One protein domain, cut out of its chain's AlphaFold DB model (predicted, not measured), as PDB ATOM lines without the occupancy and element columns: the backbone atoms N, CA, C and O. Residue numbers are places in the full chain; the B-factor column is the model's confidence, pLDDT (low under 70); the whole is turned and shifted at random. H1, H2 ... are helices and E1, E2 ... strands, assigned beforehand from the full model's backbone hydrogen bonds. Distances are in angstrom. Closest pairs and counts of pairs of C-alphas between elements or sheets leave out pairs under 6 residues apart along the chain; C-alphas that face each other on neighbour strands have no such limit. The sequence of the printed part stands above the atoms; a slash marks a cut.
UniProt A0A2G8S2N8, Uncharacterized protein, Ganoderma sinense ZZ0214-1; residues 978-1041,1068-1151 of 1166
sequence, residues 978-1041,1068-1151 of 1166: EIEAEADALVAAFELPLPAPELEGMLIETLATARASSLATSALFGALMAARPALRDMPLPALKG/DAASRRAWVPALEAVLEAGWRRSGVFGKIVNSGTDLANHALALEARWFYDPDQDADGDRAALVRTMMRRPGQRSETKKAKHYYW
ATOM      1  N   GLU A 978      56.509  13.875   0.900       95.25
ATOM      2  CA  GLU A 978      56.973  14.441  -0.380       95.25
ATOM      3  C   GLU A 978      56.662  13.524  -1.584       95.25
ATOM      4  O   GLU A 978      56.209  14.001  -2.623       95.25
ATOM      5  N   ILE A 979      56.848  12.206  -1.435       94.00
ATOM      6  CA  ILE A 979      56.565  11.208  -2.483       94.00
ATOM      7  C   ILE A 979      55.054  11.026  -2.681       94.00
ATOM      8  O   ILE A 979      54.599  10.893  -3.820       94.00
ATOM      9  N   GLU A 980      54.271  11.042  -1.598       93.62
ATOM     10  CA  GLU A 980      52.805  11.002  -1.675       93.62
ATOM     11  C   GLU A 980      52.254  12.260  -2.368       93.62
ATOM     12  O   GLU A 980      51.440  12.141  -3.284       93.62
ATOM     13  N   ALA A 981      52.767  13.448  -2.030       95.50
ATOM     14  CA  ALA A 981      52.373  14.700  -2.675       95.50
ATOM     15  C   ALA A 981      52.734  14.753  -4.174       95.50
ATOM     16  O   ALA A 981      51.933  15.233  -4.977       95.50
ATOM     17  N   GLU A 982      53.904  14.245  -4.585       95.88
ATOM     18  CA  GLU A 982      54.269  14.163  -6.009       95.88
ATOM     19  C   GLU A 982      53.370  13.166  -6.766       95.88
ATOM     20  O   GLU A 982      52.936  13.433  -7.887       95.88
ATOM     21  N   ALA A 983      53.041  12.029  -6.145       94.56
ATOM     22  CA  ALA A 983      52.140  11.030  -6.713       94.56
ATOM     23  C   ALA A 983      50.707  11.563  -6.896       94.56
ATOM     24  O   ALA A 983      50.102  11.358  -7.950       94.56
ATOM     25  N   ASP A 984      50.183  12.289  -5.910       95.44
ATOM     26  CA  ASP A 984      48.875  12.938  -6.007       95.44
ATOM     27  C   ASP A 984      48.884  14.085  -7.030       95.44
ATOM     28  O   ASP A 984      47.909  14.248  -7.762       95.44
ATOM     29  N   ALA A 985      49.991  14.826  -7.171       96.44
ATOM     30  CA  ALA A 985      50.138  15.857  -8.200       96.44
ATOM     31  C   ALA A 985      50.119  15.282  -9.632       96.44
ATOM     32  O   ALA A 985      49.472  15.858 -10.508       96.44
ATOM     33  N   LEU A 986      50.759  14.128  -9.870       95.69
ATOM     34  CA  LEU A 986      50.703  13.424 -11.162       95.69
ATOM     35  C   LEU A 986      49.270  13.037 -11.552       95.69
ATOM     36  O   LEU A 986      48.914  13.090 -12.728       95.69
ATOM     37  N   VAL A 987      48.446  12.665 -10.571       96.38
ATOM     38  CA  VAL A 987      47.034  12.320 -10.774       96.38
ATOM     39  C   VAL A 987      46.170  13.572 -10.923       96.38
ATOM     40  O   VAL A 987      45.339  13.621 -11.822       96.38
ATOM     41  N   ALA A 988      46.387  14.602 -10.101       96.44
ATOM     42  CA  ALA A 988      45.644  15.864 -10.137       96.44
ATOM     43  C   ALA A 988      45.893  16.697 -11.410       96.44
ATOM     44  O   ALA A 988      45.093  17.580 -11.729       96.44
ATOM     45  N   ALA A 989      46.963  16.399 -12.153       96.69
ATOM     46  CA  ALA A 989      47.181  16.892 -13.510       96.69
ATOM     47  C   ALA A 989      46.143  16.362 -14.520       96.69
ATOM     48  O   ALA A 989      45.981  16.955 -15.581       96.69
ATOM     49  N   PHE A 990      45.413  15.286 -14.211       97.19
ATOM     50  CA  PHE A 990      44.322  14.773 -15.037       97.19
ATOM     51  C   PHE A 990      42.973  14.974 -14.345       97.19
ATOM     52  O   PHE A 990      42.742  14.521 -13.225       97.19
ATOM     53  N   GLU A 991      42.035  15.596 -15.052       97.06
ATOM     54  CA  GLU A 991      40.626  15.582 -14.678       97.06
ATOM     55  C   GLU A 991      40.040  14.220 -15.064       97.06
ATOM     56  O   GLU A 991      39.546  13.999 -16.171       97.06
ATOM     57  N   LEU A 992      40.212  13.257 -14.156       97.12
ATOM     58  CA  LEU A 992      39.701  11.900 -14.301       97.12
ATOM     59  C   LEU A 992      38.169  11.893 -14.146       97.12
ATOM     60  O   LEU A 992      37.656  12.451 -13.177       97.12
ATOM     61  N   PRO A 993      37.425  11.188 -15.017       96.12
ATOM     62  CA  PRO A 993      35.965  11.102 -14.932       96.12
ATOM     63  C   PRO A 993      35.481  10.136 -13.828       96.12
ATOM     64  O   PRO A 993      34.282   9.980 -13.620       96.12
ATOM     65  N   LEU A 994      36.414   9.473 -13.135       96.69
ATOM     66  CA  LEU A 994      36.207   8.674 -11.928       96.69
ATOM     67  C   LEU A 994      37.234   9.095 -10.869       96.69
ATOM     68  O   LEU A 994      38.366   9.429 -11.239       96.69
ATOM     69  N   PRO A 995      36.916   8.999  -9.566       97.06
ATOM     70  CA  PRO A 995      37.903   9.165  -8.508       97.06
ATOM     71  C   PRO A 995      39.114   8.246  -8.713       97.06
ATOM     72  O   PRO A 995      38.977   7.047  -8.964       97.06
ATOM     73  N   ALA A 996      40.316   8.795  -8.538       96.50
ATOM     74  CA  ALA A 996      41.568   8.053  -8.662       96.50
ATOM     75  C   ALA A 996      41.613   6.696  -7.917       96.50
ATOM     76  O   ALA A 996      42.054   5.730  -8.539       96.50
ATOM     77  N   PRO A 997      41.143   6.551  -6.653       96.31
ATOM     78  CA  PRO A 997      41.144   5.248  -5.976       96.31
ATOM     79  C   PRO A 997      40.156   4.231  -6.577       96.31
ATOM     80  O   PRO A 997      40.402   3.028  -6.500       96.31
ATOM     81  N   GLU A 998      39.064   4.674  -7.210       97.00
ATOM     82  CA  GLU A 998      38.152   3.772  -7.928       97.00
ATOM     83  C   GLU A 998      38.805   3.255  -9.211       97.00
ATOM     84  O   GLU A 998      38.769   2.055  -9.494       97.00
ATOM     85  N   LEU A 999      39.471   4.146  -9.954       97.62
ATOM     86  CA  LEU A 999      40.216   3.780 -11.154       97.62
ATOM     87  C   LEU A 999      41.420   2.878 -10.815       97.62
ATOM     88  O   LEU A 999      41.646   1.888 -11.506       97.62
ATOM     89  N   GLU A1000      42.125   3.137  -9.710       97.38
ATOM     90  CA  GLU A1000      43.163   2.259  -9.145       97.38
ATOM     91  C   GLU A1000      42.604   0.855  -8.846       97.38
ATOM     92  O   GLU A1000      43.126  -0.140  -9.358       97.38
ATOM     93  N   GLY A1001      41.482   0.756  -8.121       96.62
ATOM     94  CA  GLY A1001      40.802  -0.516  -7.847       96.62
ATOM     95  C   GLY A1001      40.367  -1.268  -9.115       96.62
ATOM     96  O   GLY A1001      40.488  -2.492  -9.195       96.62
ATOM     97  N   MET A1002      39.931  -0.545 -10.147       97.25
ATOM     98  CA  MET A1002      39.586  -1.113 -11.454       97.25
ATOM     99  C   MET A1002      40.801  -1.631 -12.233       97.25
ATOM    100  O   MET A1002      40.698  -2.637 -12.940       97.25
ATOM    101  N   LEU A1003      41.962  -0.990 -12.100       97.62
ATOM    102  CA  LEU A1003      43.212  -1.452 -12.709       97.62
ATOM    103  C   LEU A1003      43.750  -2.700 -11.992       97.62
ATOM    104  O   LEU A1003      44.198  -3.634 -12.663       97.62
ATOM    105  N   ILE A1004      43.606  -2.770 -10.663       97.12
ATOM    106  CA  ILE A1004      43.863  -3.977  -9.859       97.12
ATOM    107  C   ILE A1004      42.975  -5.140 -10.331       97.12
ATOM    108  O   ILE A1004      43.491  -6.211 -10.669       97.12
ATOM    109  N   GLU A1005      41.657  -4.931 -10.442       95.94
ATOM    110  CA  GLU A1005      40.714  -5.936 -10.962       95.94
ATOM    111  C   GLU A1005      41.091  -6.385 -12.385       95.94
ATOM    112  O   GLU A1005      41.106  -7.583 -12.687       95.94
ATOM    113  N   THR A1006      41.453  -5.445 -13.262       96.94
ATOM    114  CA  THR A1006      41.813  -5.727 -14.660       96.94
ATOM    115  C   THR A1006      43.103  -6.549 -14.765       96.94
ATOM    116  O   THR A1006      43.156  -7.519 -15.522       96.94
ATOM    117  N   LEU A1007      44.136  -6.237 -13.972       96.19
ATOM    118  CA  LEU A1007      45.377  -7.023 -13.917       96.19
ATOM    119  C   LEU A1007      45.130  -8.435 -13.349       96.19
ATOM    120  O   LEU A1007      45.602  -9.427 -13.916       96.19
ATOM    121  N   ALA A1008      44.334  -8.540 -12.281       94.38
ATOM    122  CA  ALA A1008      43.966  -9.806 -11.650       94.38
ATOM    123  C   ALA A1008      43.175 -10.736 -12.590       94.38
ATOM    124  O   ALA A1008      43.476 -11.931 -12.701       94.38
ATOM    125  N   THR A1009      42.172 -10.192 -13.285       93.94
ATOM    126  CA  THR A1009      41.294 -10.937 -14.204       93.94
ATOM    127  C   THR A1009      41.994 -11.315 -15.507       93.94
ATOM    128  O   THR A1009      41.834 -12.449 -15.967       93.94
ATOM    129  N   ALA A1010      42.850 -10.442 -16.054       93.81
ATOM    130  CA  ALA A1010      43.676 -10.749 -17.222       93.81
ATOM    131  C   ALA A1010      44.677 -11.893 -16.970       93.81
ATOM    132  O   ALA A1010      45.131 -12.533 -17.922       93.81
ATOM    133  N   ARG A1011      45.037 -12.162 -15.700       88.25
ATOM    134  CA  ARG A1011      46.013 -13.190 -15.268       88.25
ATOM    135  C   ARG A1011      47.391 -13.069 -15.938       88.25
ATOM    136  O   ARG A1011      48.177 -14.021 -15.935       88.25
ATOM    137  N   ALA A1012      47.692 -11.908 -16.510       83.00
ATOM    138  CA  ALA A1012      48.976 -11.600 -17.109       83.00
ATOM    139  C   ALA A1012      49.976 -11.222 -16.011       83.00
ATOM    140  O   ALA A1012      49.647 -10.481 -15.093       83.00
ATOM    141  N   SER A1013      51.219 -11.698 -16.117       86.44
ATOM    142  CA  SER A1013      52.275 -11.327 -15.163       86.44
ATOM    143  C   SER A1013      52.756  -9.883 -15.321       86.44
ATOM    144  O   SER A1013      53.433  -9.390 -14.432       86.44
ATOM    145  N   SER A1014      52.466  -9.241 -16.459       95.50
ATOM    146  CA  SER A1014      52.507  -7.787 -16.657       95.50
ATOM    147  C   SER A1014      51.847  -7.401 -17.987       95.50
ATOM    148  O   SER A1014      51.935  -8.162 -18.959       95.50
ATOM    149  N   LEU A1015      51.241  -6.214 -18.066       96.94
ATOM    150  CA  LEU A1015      50.648  -5.626 -19.276       96.94
ATOM    151  C   LEU A1015      51.241  -4.241 -19.551       96.94
ATOM    152  O   LEU A1015      51.536  -3.501 -18.621       96.94
ATOM    153  N   ALA A1016      51.397  -3.884 -20.824       96.94
ATOM    154  CA  ALA A1016      51.666  -2.500 -21.218       96.94
ATOM    155  C   ALA A1016      50.389  -1.654 -21.046       96.94
ATOM    156  O   ALA A1016      49.290  -2.190 -21.228       96.94
ATOM    157  N   THR A1017      50.497  -0.367 -20.707       97.06
ATOM    158  CA  THR A1017      49.338   0.482 -20.355       97.06
ATOM    159  C   THR A1017      48.272   0.521 -21.451       97.06
ATOM    160  O   THR A1017      47.077   0.419 -21.191       97.06
ATOM    161  N   SER A1018      48.683   0.565 -22.710       96.25
ATOM    162  CA  SER A1018      47.807   0.637 -23.869       96.25
ATOM    163  C   SER A1018      47.126  -0.700 -24.198       96.25
ATOM    164  O   SER A1018      46.113  -0.708 -24.902       96.25
ATOM    165  N   ALA A1019      47.627  -1.816 -23.652       96.62
ATOM    166  CA  ALA A1019      46.940  -3.107 -23.604       96.62
ATOM    167  C   ALA A1019      46.035  -3.226 -22.364       96.62
ATOM    168  O   ALA A1019      44.960  -3.820 -22.449       96.62
ATOM    169  N   LEU A1020      46.430  -2.620 -21.239       97.19
ATOM    170  CA  LEU A1020      45.615  -2.512 -20.029       97.19
ATOM    171  C   LEU A1020      44.349  -1.679 -20.285       97.19
ATOM    172  O   LEU A1020      43.268  -2.128 -19.931       97.19
ATOM    173  N   PHE A1021      44.453  -0.559 -21.012       97.56
ATOM    174  CA  PHE A1021      43.322   0.201 -21.565       97.56
ATOM    175  C   PHE A1021      42.360  -0.701 -22.351       97.56
ATOM    176  O   PHE A1021      41.155  -0.676 -22.119       97.56
ATOM    177  N   GLY A1022      42.885  -1.541 -23.251       96.69
ATOM    178  CA  GLY A1022      42.069  -2.457 -24.053       96.69
ATOM    179  C   GLY A1022      41.342  -3.512 -23.213       96.69
ATOM    180  O   GLY A1022      40.194  -3.840 -23.506       96.69
ATOM    181  N   ALA A1023      41.979  -4.010 -22.150       97.25
ATOM    182  CA  ALA A1023      41.357  -4.925 -21.194       97.25
ATOM    183  C   ALA A1023      40.303  -4.217 -20.321       97.25
ATOM    184  O   ALA A1023      39.197  -4.729 -20.162       97.25
ATOM    185  N   LEU A1024      40.604  -3.013 -19.828       97.31
ATOM    186  CA  LEU A1024      39.722  -2.176 -19.011       97.31
ATOM    187  C   LEU A1024      38.444  -1.793 -19.781       97.31
ATOM    188  O   LEU A1024      37.336  -2.024 -19.303       97.31
ATOM    189  N   MET A1025      38.589  -1.322 -21.025       97.06
ATOM    190  CA  MET A1025      37.495  -0.953 -21.942       97.06
ATOM    191  C   MET A1025      36.737  -2.157 -22.534       97.06
ATOM    192  O   MET A1025      35.778  -1.979 -23.297       97.06
ATOM    193  N   ALA A1026      37.164  -3.384 -22.218       96.12
ATOM    194  CA  ALA A1026      36.431  -4.622 -22.479       96.12
ATOM    195  C   ALA A1026      35.737  -5.156 -21.211       96.12
ATOM    196  O   ALA A1026      34.626  -5.671 -21.303       96.12
ATOM    197  N   ALA A1027      36.360  -5.004 -20.037       96.00
ATOM    198  CA  ALA A1027      35.796  -5.387 -18.743       96.00
ATOM    199  C   ALA A1027      34.679  -4.436 -18.281       96.00
ATOM    200  O   ALA A1027      33.660  -4.892 -17.764       96.00
ATOM    201  N   ARG A1028      34.839  -3.122 -18.498       96.25
ATOM    202  CA  ARG A1028      33.852  -2.087 -18.151       96.25
ATOM    203  C   ARG A1028      33.540  -1.185 -19.358       96.25
ATOM    204  O   ARG A1028      34.055  -0.070 -19.432       96.25
ATOM    205  N   PRO A1029      32.686  -1.632 -20.304       95.88
ATOM    206  CA  PRO A1029      32.359  -0.871 -21.514       95.88
ATOM    207  C   PRO A1029      31.822   0.543 -21.263       95.88
ATOM    208  O   PRO A1029      32.115   1.425 -22.060       95.88
ATOM    209  N   ALA A1030      31.121   0.774 -20.146       95.69
ATOM    210  CA  ALA A1030      30.562   2.080 -19.778       95.69
ATOM    211  C   ALA A1030      31.612   3.206 -19.673       95.69
ATOM    212  O   ALA A1030      31.275   4.367 -19.869       95.69
ATOM    213  N   LEU A1031      32.894   2.886 -19.439       95.75
ATOM    214  CA  LEU A1031      33.987   3.870 -19.486       95.75
ATOM    215  C   LEU A1031      34.150   4.552 -20.857       95.75
ATOM    216  O   LEU A1031      34.764   5.612 -20.938       95.75
ATOM    217  N   ARG A1032      33.646   3.940 -21.936       95.31
ATOM    218  CA  ARG A1032      33.669   4.509 -23.294       95.31
ATOM    219  C   ARG A1032      32.685   5.665 -23.455       95.31
ATOM    220  O   ARG A1032      32.918   6.527 -24.293       95.31
ATOM    221  N   ASP A1033      31.616   5.643 -22.662       95.50
ATOM    222  CA  ASP A1033      30.520   6.612 -22.680       95.50
ATOM    223  C   ASP A1033      30.750   7.749 -21.659       95.50
ATOM    224  O   ASP A1033      30.015   8.734 -21.638       95.50
ATOM    225  N   MET A1034      31.776   7.620 -20.809       95.88
ATOM    226  CA  MET A1034      32.211   8.652 -19.867       95.88
ATOM    227  C   MET A1034      33.051   9.735 -20.568       95.88
ATOM    228  O   MET A1034      33.734   9.431 -21.553       95.88
ATOM    229  N   PRO A1035      33.056  10.986 -20.063       96.31
ATOM    230  CA  PRO A1035      33.912  12.037 -20.604       96.31
ATOM    231  C   PRO A1035      35.387  11.613 -20.589       96.31
ATOM    232  O   PRO A1035      35.853  10.949 -19.662       96.31
ATOM    233  N   LEU A1036      36.121  11.969 -21.646       96.81
ATOM    234  CA  LEU A1036      37.537  11.621 -21.765       96.81
ATOM    235  C   LEU A1036      38.364  12.382 -20.714       96.81
ATOM    236  O   LEU A1036      38.102  13.570 -20.519       96.81
ATOM    237  N   PRO A1037      39.382  11.757 -20.088       96.56
ATOM    238  CA  PRO A1037      40.262  12.450 -19.153       96.56
ATOM    239  C   PRO A1037      40.917  13.677 -19.797       96.56
ATOM    240  O   PRO A1037      41.630  13.545 -20.797       96.56
ATOM    241  N   ALA A1038      40.688  14.856 -19.222       96.44
ATOM    242  CA  ALA A1038      41.296  16.102 -19.681       96.44
ATOM    243  C   ALA A1038      42.609  16.372 -18.932       96.44
ATOM    244  O   ALA A1038      42.733  16.066 -17.747       96.44
ATOM    245  N   LEU A1039      43.603  16.951 -19.613       95.56
ATOM    246  CA  LEU A1039      44.866  17.353 -18.988       95.56
ATOM    247  C   LEU A1039      44.701  18.759 -18.391       95.56
ATOM    248  O   LEU A1039      44.658  19.762 -19.106       95.56
ATOM    249  N   LYS A1040      44.569  18.821 -17.067       94.56
ATOM    250  CA  LYS A1040      44.249  20.029 -16.312       94.56
ATOM    251  C   LYS A1040      45.391  21.041 -16.407       94.56
ATOM    252  O   LYS A1040      46.504  20.778 -15.963       94.56
ATOM    253  N   GLY A1041      45.095  22.216 -16.961       87.50
ATOM    254  CA  GLY A1041      46.069  23.301 -17.135       87.50
ATOM    255  C   GLY A1041      46.787  23.329 -18.486       87.50
ATOM    256  O   GLY A1041      47.606  24.217 -18.690       87.50
ATOM    257  N   ASP A1068      37.685   5.159 -31.056       88.56
ATOM    258  CA  ASP A1068      38.518   4.328 -30.169       88.56
ATOM    259  C   ASP A1068      39.981   4.825 -30.125       88.56
ATOM    260  O   ASP A1068      40.617   4.819 -29.069       88.56
ATOM    261  N   ALA A1069      40.526   5.294 -31.257       92.75
ATOM    262  CA  ALA A1069      41.888   5.821 -31.334       92.75
ATOM    263  C   ALA A1069      42.060   7.177 -30.622       92.75
ATOM    264  O   ALA A1069      43.097   7.398 -29.996       92.75
ATOM    265  N   ALA A1070      41.066   8.069 -30.689       91.00
ATOM    266  CA  ALA A1070      41.065   9.325 -29.936       91.00
ATOM    267  C   ALA A1070      40.907   9.072 -28.427       91.00
ATOM    268  O   ALA A1070      41.717   9.552 -27.635       91.00
ATOM    269  N   SER A1071      39.949   8.223 -28.041       94.75
ATOM    270  CA  SER A1071      39.732   7.801 -26.652       94.75
ATOM    271  C   SER A1071      41.002   7.202 -26.032       94.75
ATOM    272  O   SER A1071      41.441   7.637 -24.966       94.75
ATOM    273  N   ARG A1072      41.689   6.292 -26.743       95.88
ATOM    274  CA  ARG A1072      42.960   5.695 -26.291       95.88
ATOM    275  C   ARG A1072      44.074   6.725 -26.069       95.88
ATOM    276  O   ARG A1072      44.898   6.513 -25.185       95.88
ATOM    277  N   ARG A1073      44.118   7.822 -26.839       95.62
ATOM    278  CA  ARG A1073      45.126   8.890 -26.671       95.62
ATOM    279  C   ARG A1073      44.918   9.706 -25.395       95.62
ATOM    280  O   ARG A1073      45.910  10.061 -24.775       95.62
ATOM    281  N   ALA A1074      43.671   9.962 -24.996       96.06
ATOM    282  CA  ALA A1074      43.357  10.652 -23.742       96.06
ATOM    283  C   ALA A1074      43.512   9.725 -22.522       96.06
ATOM    284  O   ALA A1074      44.150  10.075 -21.533       96.06
ATOM    285  N   TRP A1075      42.978   8.503 -22.611       97.38
ATOM    286  CA  TRP A1075      42.971   7.571 -21.484       97.38
ATOM    287  C   TRP A1075      44.341   6.978 -21.144       97.38
ATOM    288  O   TRP A1075      44.612   6.784 -19.966       97.38
ATOM    289  N   VAL A1076      45.212   6.656 -22.111       97.12
ATOM    290  CA  VAL A1076      46.481   5.968 -21.786       97.12
ATOM    291  C   VAL A1076      47.385   6.796 -20.853       97.12
ATOM    292  O   VAL A1076      47.762   6.241 -19.823       97.12
ATOM    293  N   PRO A1077      47.674   8.091 -21.101       97.25
ATOM    294  CA  PRO A1077      48.452   8.918 -20.171       97.25
ATOM    295  C   PRO A1077      47.822   9.028 -18.774       97.25
ATOM    296  O   PRO A1077      48.525   8.916 -17.773       97.25
ATOM    297  N   ALA A1078      46.495   9.164 -18.701       97.69
ATOM    298  CA  ALA A1078      45.756   9.209 -17.440       97.69
ATOM    299  C   ALA A1078      45.871   7.891 -16.644       97.69
ATOM    300  O   ALA A1078      46.029   7.904 -15.422       97.69
ATOM    301  N   LEU A1079      45.855   6.741 -17.330       97.94
ATOM    302  CA  LEU A1079      46.121   5.441 -16.710       97.94
ATOM    303  C   LEU A1079      47.588   5.304 -16.269       97.94
ATOM    304  O   LEU A1079      47.834   4.749 -15.201       97.94
ATOM    305  N   GLU A1080      48.561   5.824 -17.028       97.50
ATOM    306  CA  GLU A1080      49.970   5.828 -16.599       97.50
ATOM    307  C   GLU A1080      50.191   6.676 -15.345       97.50
ATOM    308  O   GLU A1080      50.927   6.240 -14.462       97.50
ATOM    309  N   ALA A1081      49.517   7.822 -15.219       97.81
ATOM    310  CA  ALA A1081      49.570   8.656 -14.021       97.81
ATOM    311  C   ALA A1081      49.040   7.927 -12.772       97.81
ATOM    312  O   ALA A1081      49.702   7.928 -11.737       97.81
ATOM    313  N   VAL A1082      47.896   7.237 -12.871       98.12
ATOM    314  CA  VAL A1082      47.332   6.458 -11.748       98.12
ATOM    315  C   VAL A1082      48.204   5.248 -11.391       98.12
ATOM    316  O   VAL A1082      48.386   4.953 -10.211       98.12
ATOM    317  N   LEU A1083      48.795   4.564 -12.377       98.12
ATOM    318  CA  LEU A1083      49.703   3.435 -12.130       98.12
ATOM    319  C   LEU A1083      51.030   3.884 -11.495       98.12
ATOM    320  O   LEU A1083      51.526   3.230 -10.580       98.12
ATOM    321  N   GLU A1084      51.581   5.014 -11.943       97.75
ATOM    322  CA  GLU A1084      52.771   5.647 -11.363       97.75
ATOM    323  C   GLU A1084      52.501   6.122  -9.929       97.75
ATOM    324  O   GLU A1084      53.315   5.876  -9.042       97.75
ATOM    325  N   ALA A1085      51.340   6.730  -9.671       97.50
ATOM    326  CA  ALA A1085      50.951   7.163  -8.336       97.50
ATOM    327  C   ALA A1085      50.705   5.986  -7.380       97.50
ATOM    328  O   ALA A1085      51.205   5.999  -6.258       97.50
ATOM    329  N   GLY A1086      50.019   4.924  -7.818       97.19
ATOM    330  CA  GLY A1086      49.874   3.695  -7.029       97.19
ATOM    331  C   GLY A1086      51.221   3.011  -6.751       97.19
ATOM    332  O   GLY A1086      51.471   2.555  -5.635       97.19
ATOM    333  N   TRP A1087      52.145   3.004  -7.717       97.12
ATOM    334  CA  TRP A1087      53.514   2.513  -7.502       97.12
ATOM    335  C   TRP A1087      54.294   3.351  -6.473       97.12
ATOM    336  O   TRP A1087      55.041   2.786  -5.676       97.12
ATOM    337  N   ARG A1088      54.105   4.677  -6.451       96.62
ATOM    338  CA  ARG A1088      54.801   5.595  -5.530       96.62
ATOM    339  C   ARG A1088      54.213   5.635  -4.117       96.62
ATOM    340  O   ARG A1088      54.986   5.631  -3.166       96.62
ATOM    341  N   ARG A1089      52.880   5.660  -3.975       95.25
ATOM    342  CA  ARG A1089      52.177   5.757  -2.676       95.25
ATOM    343  C   ARG A1089      52.199   4.437  -1.908       95.25
ATOM    344  O   ARG A1089      52.639   4.384  -0.767       95.25
ATOM    345  N   SER A1090      51.711   3.364  -2.532       95.12
ATOM    346  CA  SER A1090      51.509   2.064  -1.875       95.12
ATOM    347  C   SER A1090      52.460   0.975  -2.369       95.12
ATOM    348  O   SER A1090      52.666  -0.013  -1.673       95.12
ATOM    349  N   GLY A1091      53.043   1.121  -3.563       96.50
ATOM    350  CA  GLY A1091      53.806   0.050  -4.211       96.50
ATOM    351  C   GLY A1091      52.926  -1.061  -4.796       96.50
ATOM    352  O   GLY A1091      53.454  -2.072  -5.259       96.50
ATOM    353  N   VAL A1092      51.599  -0.876  -4.807       96.94
ATOM    354  CA  VAL A1092      50.600  -1.868  -5.251       96.94
ATOM    355  C   VAL A1092      50.742  -2.259  -6.726       96.94
ATOM    356  O   VAL A1092      50.375  -3.366  -7.129       96.94
ATOM    357  N   PHE A1093      51.319  -1.369  -7.535       98.00
ATOM    358  CA  PHE A1093      51.744  -1.659  -8.900       98.00
ATOM    359  C   PHE A1093      53.266  -1.708  -8.985       98.00
ATOM    360  O   PHE A1093      53.950  -0.809  -8.511       98.00
ATOM    361  N   GLY A1094      53.804  -2.721  -9.659       97.31
ATOM    362  CA  GLY A1094      55.207  -2.782 -10.047       97.31
ATOM    363  C   GLY A1094      55.407  -2.386 -11.511       97.31
ATOM    364  O   GLY A1094      54.681  -2.843 -12.398       97.31
ATOM    365  N   LYS A1095      56.425  -1.559 -11.776       97.19
ATOM    366  CA  LYS A1095      56.768  -1.053 -13.114       97.19
ATOM    367  C   LYS A1095      57.961  -1.806 -13.713       97.19
ATOM    368  O   LYS A1095      59.067  -1.754 -13.178       97.19
ATOM    369  N   ILE A1096      57.770  -2.479 -14.849       96.19
ATOM    370  CA  ILE A1096      58.852  -3.095 -15.635       96.19
ATOM    371  C   ILE A1096      59.132  -2.212 -16.853       96.19
ATOM    372  O   ILE A1096      58.407  -2.252 -17.848       96.19
ATOM    373  N   VAL A1097      60.199  -1.417 -16.784       94.12
ATOM    374  CA  VAL A1097      60.700  -0.647 -17.930       94.12
ATOM    375  C   VAL A1097      61.542  -1.567 -18.815       94.12
ATOM    376  O   VAL A1097      62.547  -2.124 -18.370       94.12
ATOM    377  N   ASN A1098      61.149  -1.737 -20.079       89.44
ATOM    378  CA  ASN A1098      61.914  -2.536 -21.034       89.44
ATOM    379  C   ASN A1098      63.155  -1.753 -21.491       89.44
ATOM    380  O   ASN A1098      63.077  -0.938 -22.407       89.44
ATOM    381  N   SER A1099      64.330  -2.045 -20.931       84.12
ATOM    382  CA  SER A1099      65.617  -1.463 -21.358       84.12
ATOM    383  C   SER A1099      66.133  -2.022 -22.704       84.12
ATOM    384  O   SER A1099      67.333  -2.231 -22.884       84.12
ATOM    385  N   GLY A1100      65.229  -2.359 -23.627       81.00
ATOM    386  CA  GLY A1100      65.542  -2.979 -24.912       81.00
ATOM    387  C   GLY A1100      65.929  -1.937 -25.954       81.00
ATOM    388  O   GLY A1100      65.063  -1.262 -26.497       81.00
ATOM    389  N   THR A1101      67.219  -1.851 -26.282       60.94
ATOM    390  CA  THR A1101      67.794  -0.904 -27.259       60.94
ATOM    391  C   THR A1101      67.500  -1.258 -28.729       60.94
ATOM    392  O   THR A1101      68.312  -0.983 -29.610       60.94
ATOM    393  N   ASP A1102      66.380  -1.926 -29.008       63.00
ATOM    394  CA  ASP A1102      65.987  -2.345 -30.355       63.00
ATOM    395  C   ASP A1102      65.210  -1.211 -31.041       63.00
ATOM    396  O   ASP A1102      63.987  -1.118 -30.997       63.00
ATOM    397  N   LEU A1103      65.959  -0.279 -31.626       58.81
ATOM    398  CA  LEU A1103      65.442   0.972 -32.193       58.81
ATOM    399  C   LEU A1103      64.479   0.781 -33.384       58.81
ATOM    400  O   LEU A1103      63.843   1.745 -33.801       58.81
ATOM    401  N   ALA A1104      64.361  -0.425 -33.947       65.56
ATOM    402  CA  ALA A1104      63.781  -0.629 -35.274       65.56
ATOM    403  C   ALA A1104      62.240  -0.604 -35.349       65.56
ATOM    404  O   ALA A1104      61.708  -0.417 -36.438       65.56
ATOM    405  N   ASN A1105      61.512  -0.838 -34.245       57.38
ATOM    406  CA  ASN A1105      60.040  -1.010 -34.261       57.38
ATOM    407  C   ASN A1105      59.313  -0.606 -32.949       57.38
ATOM    408  O   ASN A1105      58.144  -0.928 -32.745       57.38
ATOM    409  N   HIS A1106      59.998   0.024 -31.991       54.69
ATOM    410  CA  HIS A1106      59.696  -0.195 -30.567       54.69
ATOM    411  C   HIS A1106      58.727   0.780 -29.863       54.69
ATOM    412  O   HIS A1106      58.702   0.816 -28.634       54.69
ATOM    413  N   ALA A1107      57.847   1.493 -30.576       62.81
ATOM    414  CA  ALA A1107      56.863   2.394 -29.946       62.81
ATOM    415  C   ALA A1107      55.964   1.700 -28.889       62.81
ATOM    416  O   ALA A1107      55.750   2.242 -27.812       62.81
ATOM    417  N   LEU A1108      55.511   0.465 -29.152       64.06
ATOM    418  CA  LEU A1108      54.737  -0.364 -28.202       64.06
ATOM    419  C   LEU A1108      55.604  -1.206 -27.245       64.06
ATOM    420  O   LEU A1108      55.079  -1.963 -26.433       64.06
ATOM    421  N   ALA A1109      56.929  -1.150 -27.381       64.50
ATOM    422  CA  ALA A1109      57.856  -2.030 -26.669       64.50
ATOM    423  C   ALA A1109      58.813  -1.276 -25.734       64.50
ATOM    424  O   ALA A1109      59.358  -1.894 -24.822       64.50
ATOM    425  N   LEU A1110      58.957   0.042 -25.901       81.31
ATOM    426  CA  LEU A1110      59.440   0.960 -24.863       81.31
ATOM    427  C   LEU A1110      58.361   1.254 -23.803       81.31
ATOM    428  O   LEU A1110      58.703   1.675 -22.701       81.31
ATOM    429  N   GLU A1111      57.083   1.003 -24.115       91.56
ATOM    430  CA  GLU A1111      55.962   1.170 -23.183       91.56
ATOM    431  C   GLU A1111      56.183   0.358 -21.892       91.56
ATOM    432  O   GLU A1111      56.533  -0.831 -21.928       91.56
ATOM    433  N   ALA A1112      55.993   1.010 -20.741       94.88
ATOM    434  CA  ALA A1112      56.209   0.397 -19.439       94.88
ATOM    435  C   ALA A1112      55.200  -0.734 -19.197       94.88
ATOM    436  O   ALA A1112      54.006  -0.606 -19.469       94.88
ATOM    437  N   ARG A1113      55.683  -1.865 -18.676       96.38
ATOM    438  CA  ARG A1113      54.846  -3.029 -18.381       96.38
ATOM    439  C   ARG A1113      54.540  -3.110 -16.895       96.38
ATOM    440  O   ARG A1113      55.405  -3.451 -16.092       96.38
ATOM    441  N   TRP A1114      53.293  -2.848 -16.557       97.75
ATOM    442  CA  TRP A1114      52.774  -2.818 -15.200       97.75
ATOM    443  C   TRP A1114      52.300  -4.195 -14.746       97.75
ATOM    444  O   TRP A1114      51.765  -4.977 -15.537       97.75
ATOM    445  N   PHE A1115      52.482  -4.491 -13.465       97.25
ATOM    446  CA  PHE A1115      51.911  -5.653 -12.792       97.25
ATOM    447  C   PHE A1115      51.360  -5.253 -11.426       97.25
ATOM    448  O   PHE A1115      51.785  -4.253 -10.863       97.25
ATOM    449  N   TYR A1116      50.417  -6.027 -10.902       97.25
ATOM    450  CA  TYR A1116      49.870  -5.839  -9.558       97.25
ATOM    451  C   TYR A1116      50.634  -6.722  -8.566       97.25
ATOM    452  O   TYR A1116      50.817  -7.916  -8.835       97.25
ATOM    453  N   ASP A1117      51.067  -6.149  -7.443       96.81
ATOM    454  CA  ASP A1117      51.661  -6.885  -6.326       96.81
ATOM    455  C   ASP A1117      50.681  -6.929  -5.135       96.81
ATOM    456  O   ASP A1117      50.570  -5.954  -4.386       96.81
ATOM    457  N   PRO A1118      49.971  -8.055  -4.909       96.00
ATOM    458  CA  PRO A1118      49.055  -8.179  -3.779       96.00
ATOM    459  C   PRO A1118      49.766  -8.112  -2.425       96.00
ATOM    460  O   PRO A1118      49.104  -7.935  -1.407       96.00
ATOM    461  N   ASP A1119      51.086  -8.307  -2.370       96.12
ATOM    462  CA  ASP A1119      51.843  -8.271  -1.120       96.12
ATOM    463  C   ASP A1119      52.245  -6.824  -0.724       96.12
ATOM    464  O   ASP A1119      52.780  -6.641   0.368       96.12
ATOM    465  N   GLN A1120      51.908  -5.810  -1.546       97.00
ATOM    466  CA  GLN A1120      51.973  -4.364  -1.234       97.00
ATOM    467  C   GLN A1120      50.596  -3.662  -1.190       97.00
ATOM    468  O   GLN A1120      50.506  -2.491  -0.834       97.00
ATOM    469  N   ASP A1121      49.506  -4.343  -1.557       96.94
ATOM    470  CA  ASP A1121      48.165  -3.751  -1.521       96.94
ATOM    471  C   ASP A1121      47.703  -3.516  -0.068       96.94
ATOM    472  O   ASP A1121      47.672  -4.443   0.747       96.94
ATOM    473  N   ALA A1122      47.327  -2.274   0.249       94.81
ATOM    474  CA  ALA A1122      46.839  -1.879   1.570       94.81
ATOM    475  C   ALA A1122      45.487  -2.529   1.931       94.81
ATOM    476  O   ALA A1122      45.173  -2.702   3.110       94.81
ATOM    477  N   ASP A1123      44.696  -2.919   0.928       96.31
ATOM    478  CA  ASP A1123      43.459  -3.676   1.105       96.31
ATOM    479  C   ASP A1123      43.775  -5.178   1.177       96.31
ATOM    480  O   ASP A1123      43.847  -5.892   0.172       96.31
ATOM    481  N   GLY A1124      43.991  -5.660   2.403       96.50
ATOM    482  CA  GLY A1124      44.356  -7.052   2.668       96.50
ATOM    483  C   GLY A1124      43.328  -8.081   2.182       96.50
ATOM    484  O   GLY A1124      43.724  -9.191   1.812       96.50
ATOM    485  N   ASP A1125      42.041  -7.719   2.124       96.19
ATOM    486  CA  ASP A1125      40.952  -8.610   1.713       96.19
ATOM    487  C   ASP A1125      40.822  -8.672   0.186       96.19
ATOM    488  O   ASP A1125      40.754  -9.770  -0.376       96.19
ATOM    489  N   ARG A1126      40.919  -7.534  -0.518       95.31
ATOM    490  CA  ARG A1126      41.105  -7.498  -1.981       95.31
ATOM    491  C   ARG A1126      42.354  -8.266  -2.387       95.31
ATOM    492  O   ARG A1126      42.297  -9.107  -3.283       95.31
ATOM    493  N   ALA A1127      43.462  -8.057  -1.686       96.06
ATOM    494  CA  ALA A1127      44.700  -8.778  -1.924       96.06
ATOM    495  C   ALA A1127      44.548 -10.288  -1.685       96.06
ATOM    496  O   ALA A1127      45.081 -11.101  -2.444       96.06
ATOM    497  N   ALA A1128      43.826 -10.711  -0.643       95.25
ATOM    498  CA  ALA A1128      43.514 -12.119  -0.404       95.25
ATOM    499  C   ALA A1128      42.645 -12.699  -1.534       95.25
ATOM    500  O   ALA A1128      42.997 -13.740  -2.100       95.25
ATOM    501  N   LEU A1129      41.577 -12.002  -1.931       94.69
ATOM    502  CA  LEU A1129      40.703 -12.383  -3.040       94.69
ATOM    503  C   LEU A1129      41.497 -12.536  -4.346       94.69
ATOM    504  O   LEU A1129      41.448 -13.600  -4.971       94.69
ATOM    505  N   VAL A1130      42.317 -11.548  -4.714       93.44
ATOM    506  CA  VAL A1130      43.158 -11.611  -5.916       93.44
ATOM    507  C   VAL A1130      44.176 -12.754  -5.831       93.44
ATOM    508  O   VAL A1130      44.322 -13.492  -6.808       93.44
ATOM    509  N   ARG A1131      44.801 -13.017  -4.670       92.31
ATOM    510  CA  ARG A1131      45.669 -14.201  -4.469       92.31
ATOM    511  C   ARG A1131      44.933 -15.538  -4.683       92.31
ATOM    512  O   ARG A1131      45.588 -16.518  -5.049       92.31
ATOM    513  N   THR A1132      43.608 -15.610  -4.497       91.00
ATOM    514  CA  THR A1132      42.810 -16.805  -4.851       91.00
ATOM    515  C   THR A1132      42.441 -16.861  -6.341       91.00
ATOM    516  O   THR A1132      42.548 -17.924  -6.961       91.00
ATOM    517  N   MET A1133      42.066 -15.727  -6.949       88.06
ATOM    518  CA  MET A1133      41.687 -15.626  -8.368       88.06
ATOM    519  C   MET A1133      42.878 -15.852  -9.310       88.06
ATOM    520  O   MET A1133      42.784 -16.610 -10.290       88.06
ATOM    521  N   MET A1134      44.019 -15.238  -8.987       84.62
ATOM    522  CA  MET A1134      45.330 -15.486  -9.581       84.62
ATOM    523  C   MET A1134      45.924 -16.768  -8.988       84.62
ATOM    524  O   MET A1134      46.941 -16.723  -8.298       84.62
ATOM    525  N   ARG A1135      45.274 -17.916  -9.256       76.38
ATOM    526  CA  ARG A1135      45.679 -19.265  -8.806       76.38
ATOM    527  C   ARG A1135      47.206 -19.405  -8.779       76.38
ATOM    528  O   ARG A1135      47.818 -19.632  -9.829       76.38
ATOM    529  N   ARG A1136      47.810 -19.280  -7.585       66.44
ATOM    530  CA  ARG A1136      49.272 -19.314  -7.412       66.44
ATOM    531  C   ARG A1136      49.830 -20.544  -8.146       66.44
ATOM    532  O   ARG A1136      49.306 -21.641  -7.935       66.44
ATOM    533  N   PRO A1137      50.900 -20.428  -8.960       58.72
ATOM    534  CA  PRO A1137      51.491 -21.562  -9.683       58.72
ATOM    535  C   PRO A1137      52.086 -22.702  -8.825       58.72
ATOM    536  O   PRO A1137      52.897 -23.469  -9.332       58.72
ATOM    537  N   GLY A1138      51.674 -22.877  -7.564       59.72
ATOM    538  CA  GLY A1138      52.029 -24.015  -6.708       59.72
ATOM    539  C   GLY A1138      51.613 -25.372  -7.291       59.72
ATOM    540  O   GLY A1138      52.351 -26.342  -7.166       59.72
ATOM    541  N   GLN A1139      50.523 -25.427  -8.063       53.66
ATOM    542  CA  GLN A1139      50.160 -26.598  -8.886       53.66
ATOM    543  C   GLN A1139      51.169 -26.887 -10.029       53.66
ATOM    544  O   GLN A1139      51.155 -27.960 -10.628       53.66
ATOM    545  N   ARG A1140      52.106 -25.969 -10.322       53.62
ATOM    546  CA  ARG A1140      53.265 -26.231 -11.195       53.62
ATOM    547  C   ARG A1140      54.507 -26.715 -10.435       53.62
ATOM    548  O   ARG A1140      55.430 -27.210 -11.078       53.62
ATOM    549  N   SER A1141      54.544 -26.652  -9.102       54.59
ATOM    550  CA  SER A1141      55.642 -27.213  -8.293       54.59
ATOM    551  C   SER A1141      55.756 -28.727  -8.474       54.59
ATOM    552  O   SER A1141      56.852 -29.267  -8.619       54.59
ATOM    553  N   GLU A1142      54.619 -29.419  -8.524       57.03
ATOM    554  CA  GLU A1142      54.563 -30.878  -8.653       57.03
ATOM    555  C   GLU A1142      54.868 -31.339 -10.081       57.03
ATOM    556  O   GLU A1142      55.657 -32.262 -10.278       57.03
ATOM    557  N   THR A1143      54.391 -30.622 -11.102       54.38
ATOM    558  CA  THR A1143      54.822 -30.878 -12.489       54.38
ATOM    559  C   THR A1143      56.285 -30.480 -12.742       54.38
ATOM    560  O   THR A1143      56.911 -31.011 -13.661       54.38
ATOM    561  N   LYS A1144      56.894 -29.638 -11.889       54.41
ATOM    562  CA  LYS A1144      58.353 -29.431 -11.861       54.41
ATOM    563  C   LYS A1144      59.084 -30.638 -11.252       54.41
ATOM    564  O   LYS A1144      60.069 -31.072 -11.844       54.41
ATOM    565  N   LYS A1145      58.565 -31.259 -10.178       57.09
ATOM    566  CA  LYS A1145      59.055 -32.570  -9.683       57.09
ATOM    567  C   LYS A1145      58.969 -33.648 -10.775       57.09
ATOM    568  O   LYS A1145      59.955 -34.338 -11.012       57.09
ATOM    569  N   ALA A1146      57.863 -33.717 -11.521       53.88
ATOM    570  CA  ALA A1146      57.712 -34.648 -12.645       53.88
ATOM    571  C   ALA A1146      58.771 -34.459 -13.757       53.88
ATOM    572  O   ALA A1146      59.179 -35.430 -14.391       53.88
ATOM    573  N   LYS A1147      59.285 -33.237 -13.969       52.19
ATOM    574  CA  LYS A1147      60.364 -32.977 -14.941       52.19
ATOM    575  C   LYS A1147      61.774 -33.322 -14.445       52.19
ATOM    576  O   LYS A1147      62.673 -33.450 -15.273       52.19
ATOM    577  N   HIS A1148      61.988 -33.552 -13.147       53.38
ATOM    578  CA  HIS A1148      63.300 -33.990 -12.649       53.38
ATOM    579  C   HIS A1148      63.664 -35.430 -13.053       53.38
ATOM    580  O   HIS A1148      64.851 -35.759 -13.068       53.38
ATOM    581  N   TYR A1149      62.696 -36.251 -13.483       55.41
ATOM    582  CA  TYR A1149      62.938 -37.609 -13.992       55.41
ATOM    583  C   TYR A1149      63.748 -37.672 -15.302       55.41
ATOM    584  O   TYR A1149      64.247 -38.741 -15.637       55.41
ATOM    585  N   TYR A1150      63.936 -36.547 -16.007       55.66
ATOM    586  CA  TYR A1150      64.683 -36.485 -17.274       55.66
ATOM    587  C   TYR A1150      65.887 -35.519 -17.268       55.66
ATOM    588  O   TYR A1150      66.526 -35.352 -18.303       55.66
ATOM    589  N   TRP A1151      66.223 -34.880 -16.134       52.72
ATOM    590  CA  TRP A1151      67.393 -33.979 -16.050       52.72
ATOM    591  C   TRP A1151      68.693 -34.666 -15.607       52.72
ATOM    592  O   TRP A1151      69.767 -34.149 -15.900       52.72
TER     593      TRP A1151
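This is residues 978 to 1041 and 1068 to 1151 of the 1166 residues of an uncharacterized protein of Ganoderma sinense ZZ0214-1 (UniProt A0A2G8S2N8). A body of helices, in which H2, H3 and H5 pack together at about right angles, has a small hairpin of two strands, E1 and E2, packed on H2 and H5, and a thin arm, residues 1136 to 1151 with H7, sticks out beyond H6. H1 runs side by side with part of H5, H6 packs on the last part of H2, and a long loop, residues 1097 to 1112, joins the strands. The 148 printed residues, with seven named helices and two named strands in the order H1 H2 H3 H4 H5 E1 E2 H6 H7, are mostly helix by class; the sheet, E1 - E2, is antiparallel. The whole is only just compact, close to loose, with a radius of gyration of the C-alphas of 17.4 A, and spans 63 by 44 by 35 A.

Start at H1, residues 978 to 988, which touches H5, residues 1068 to 1089, at a shallow tilt of 16 degrees, opposite ways; their closest C-alphas, Ala 983 and Ala 1085, are 4.4 A apart. Next comes H2, residues 996 to 1010, whose residues 996 to 1000 alone touch H5, about perpendicular at 79 degrees, closest at C-alphas 1000 and 1082, 6.5 A. H3, residues 1017 to 1027, touches H2 at 85 degrees, with C-alphas 1006 and 1024 closest at 6.0 A, and touches H5 at 74 degrees, with C-alphas 1018 and 1076 closest at 5.9 A. H4, residues 1029 to 1032, is close to H3 but not clearly touching, at 6.4 A between C-alphas 1025 and 1031. Look next at the hairpin of E1, residues 1093 to 1096, and E2, residues 1113 to 1116: N 1094 and O 1115 are within hydrogen-bond range at 2.8 A. H6, residues 1124 to 1133, touches residues 1005 to 1009 of H2 alone, closest at C-alphas 1008 and 1130, 6.1 A, while H7, residues 1139 to 1150, is apart from H6. Each O i to N i+4 pair is within hydrogen-bond range in H1, H2 and H6, against 6 of 7 in H3, 16 of 18 in H5 and 5 of 8 in H7; H4 is too short for one.

Find C-alpha 978 at (56.973, 14.441, -0.380), where H1 begins. H2 is 20.8 A long; H5 runs 30.7 A from C-alpha 1068 at (38.518, 4.328, -30.169), with a kink of 33 degrees near residue 1075. H7 runs 19.5 A to C-alpha 1150 at (64.683, -36.485, -17.274).

The C-alphas farthest apart, Gly 1041 and Tyr 1149, are 63.3 A apart. Residues 1042 to 1067 are not printed, and C-alphas 1041 and 1068 stand 24.2 A apart across the cut. The link E1 to E2 is long. Expect pLDDT under 70 at residues 1101 to 1109 and 1136 to 1151.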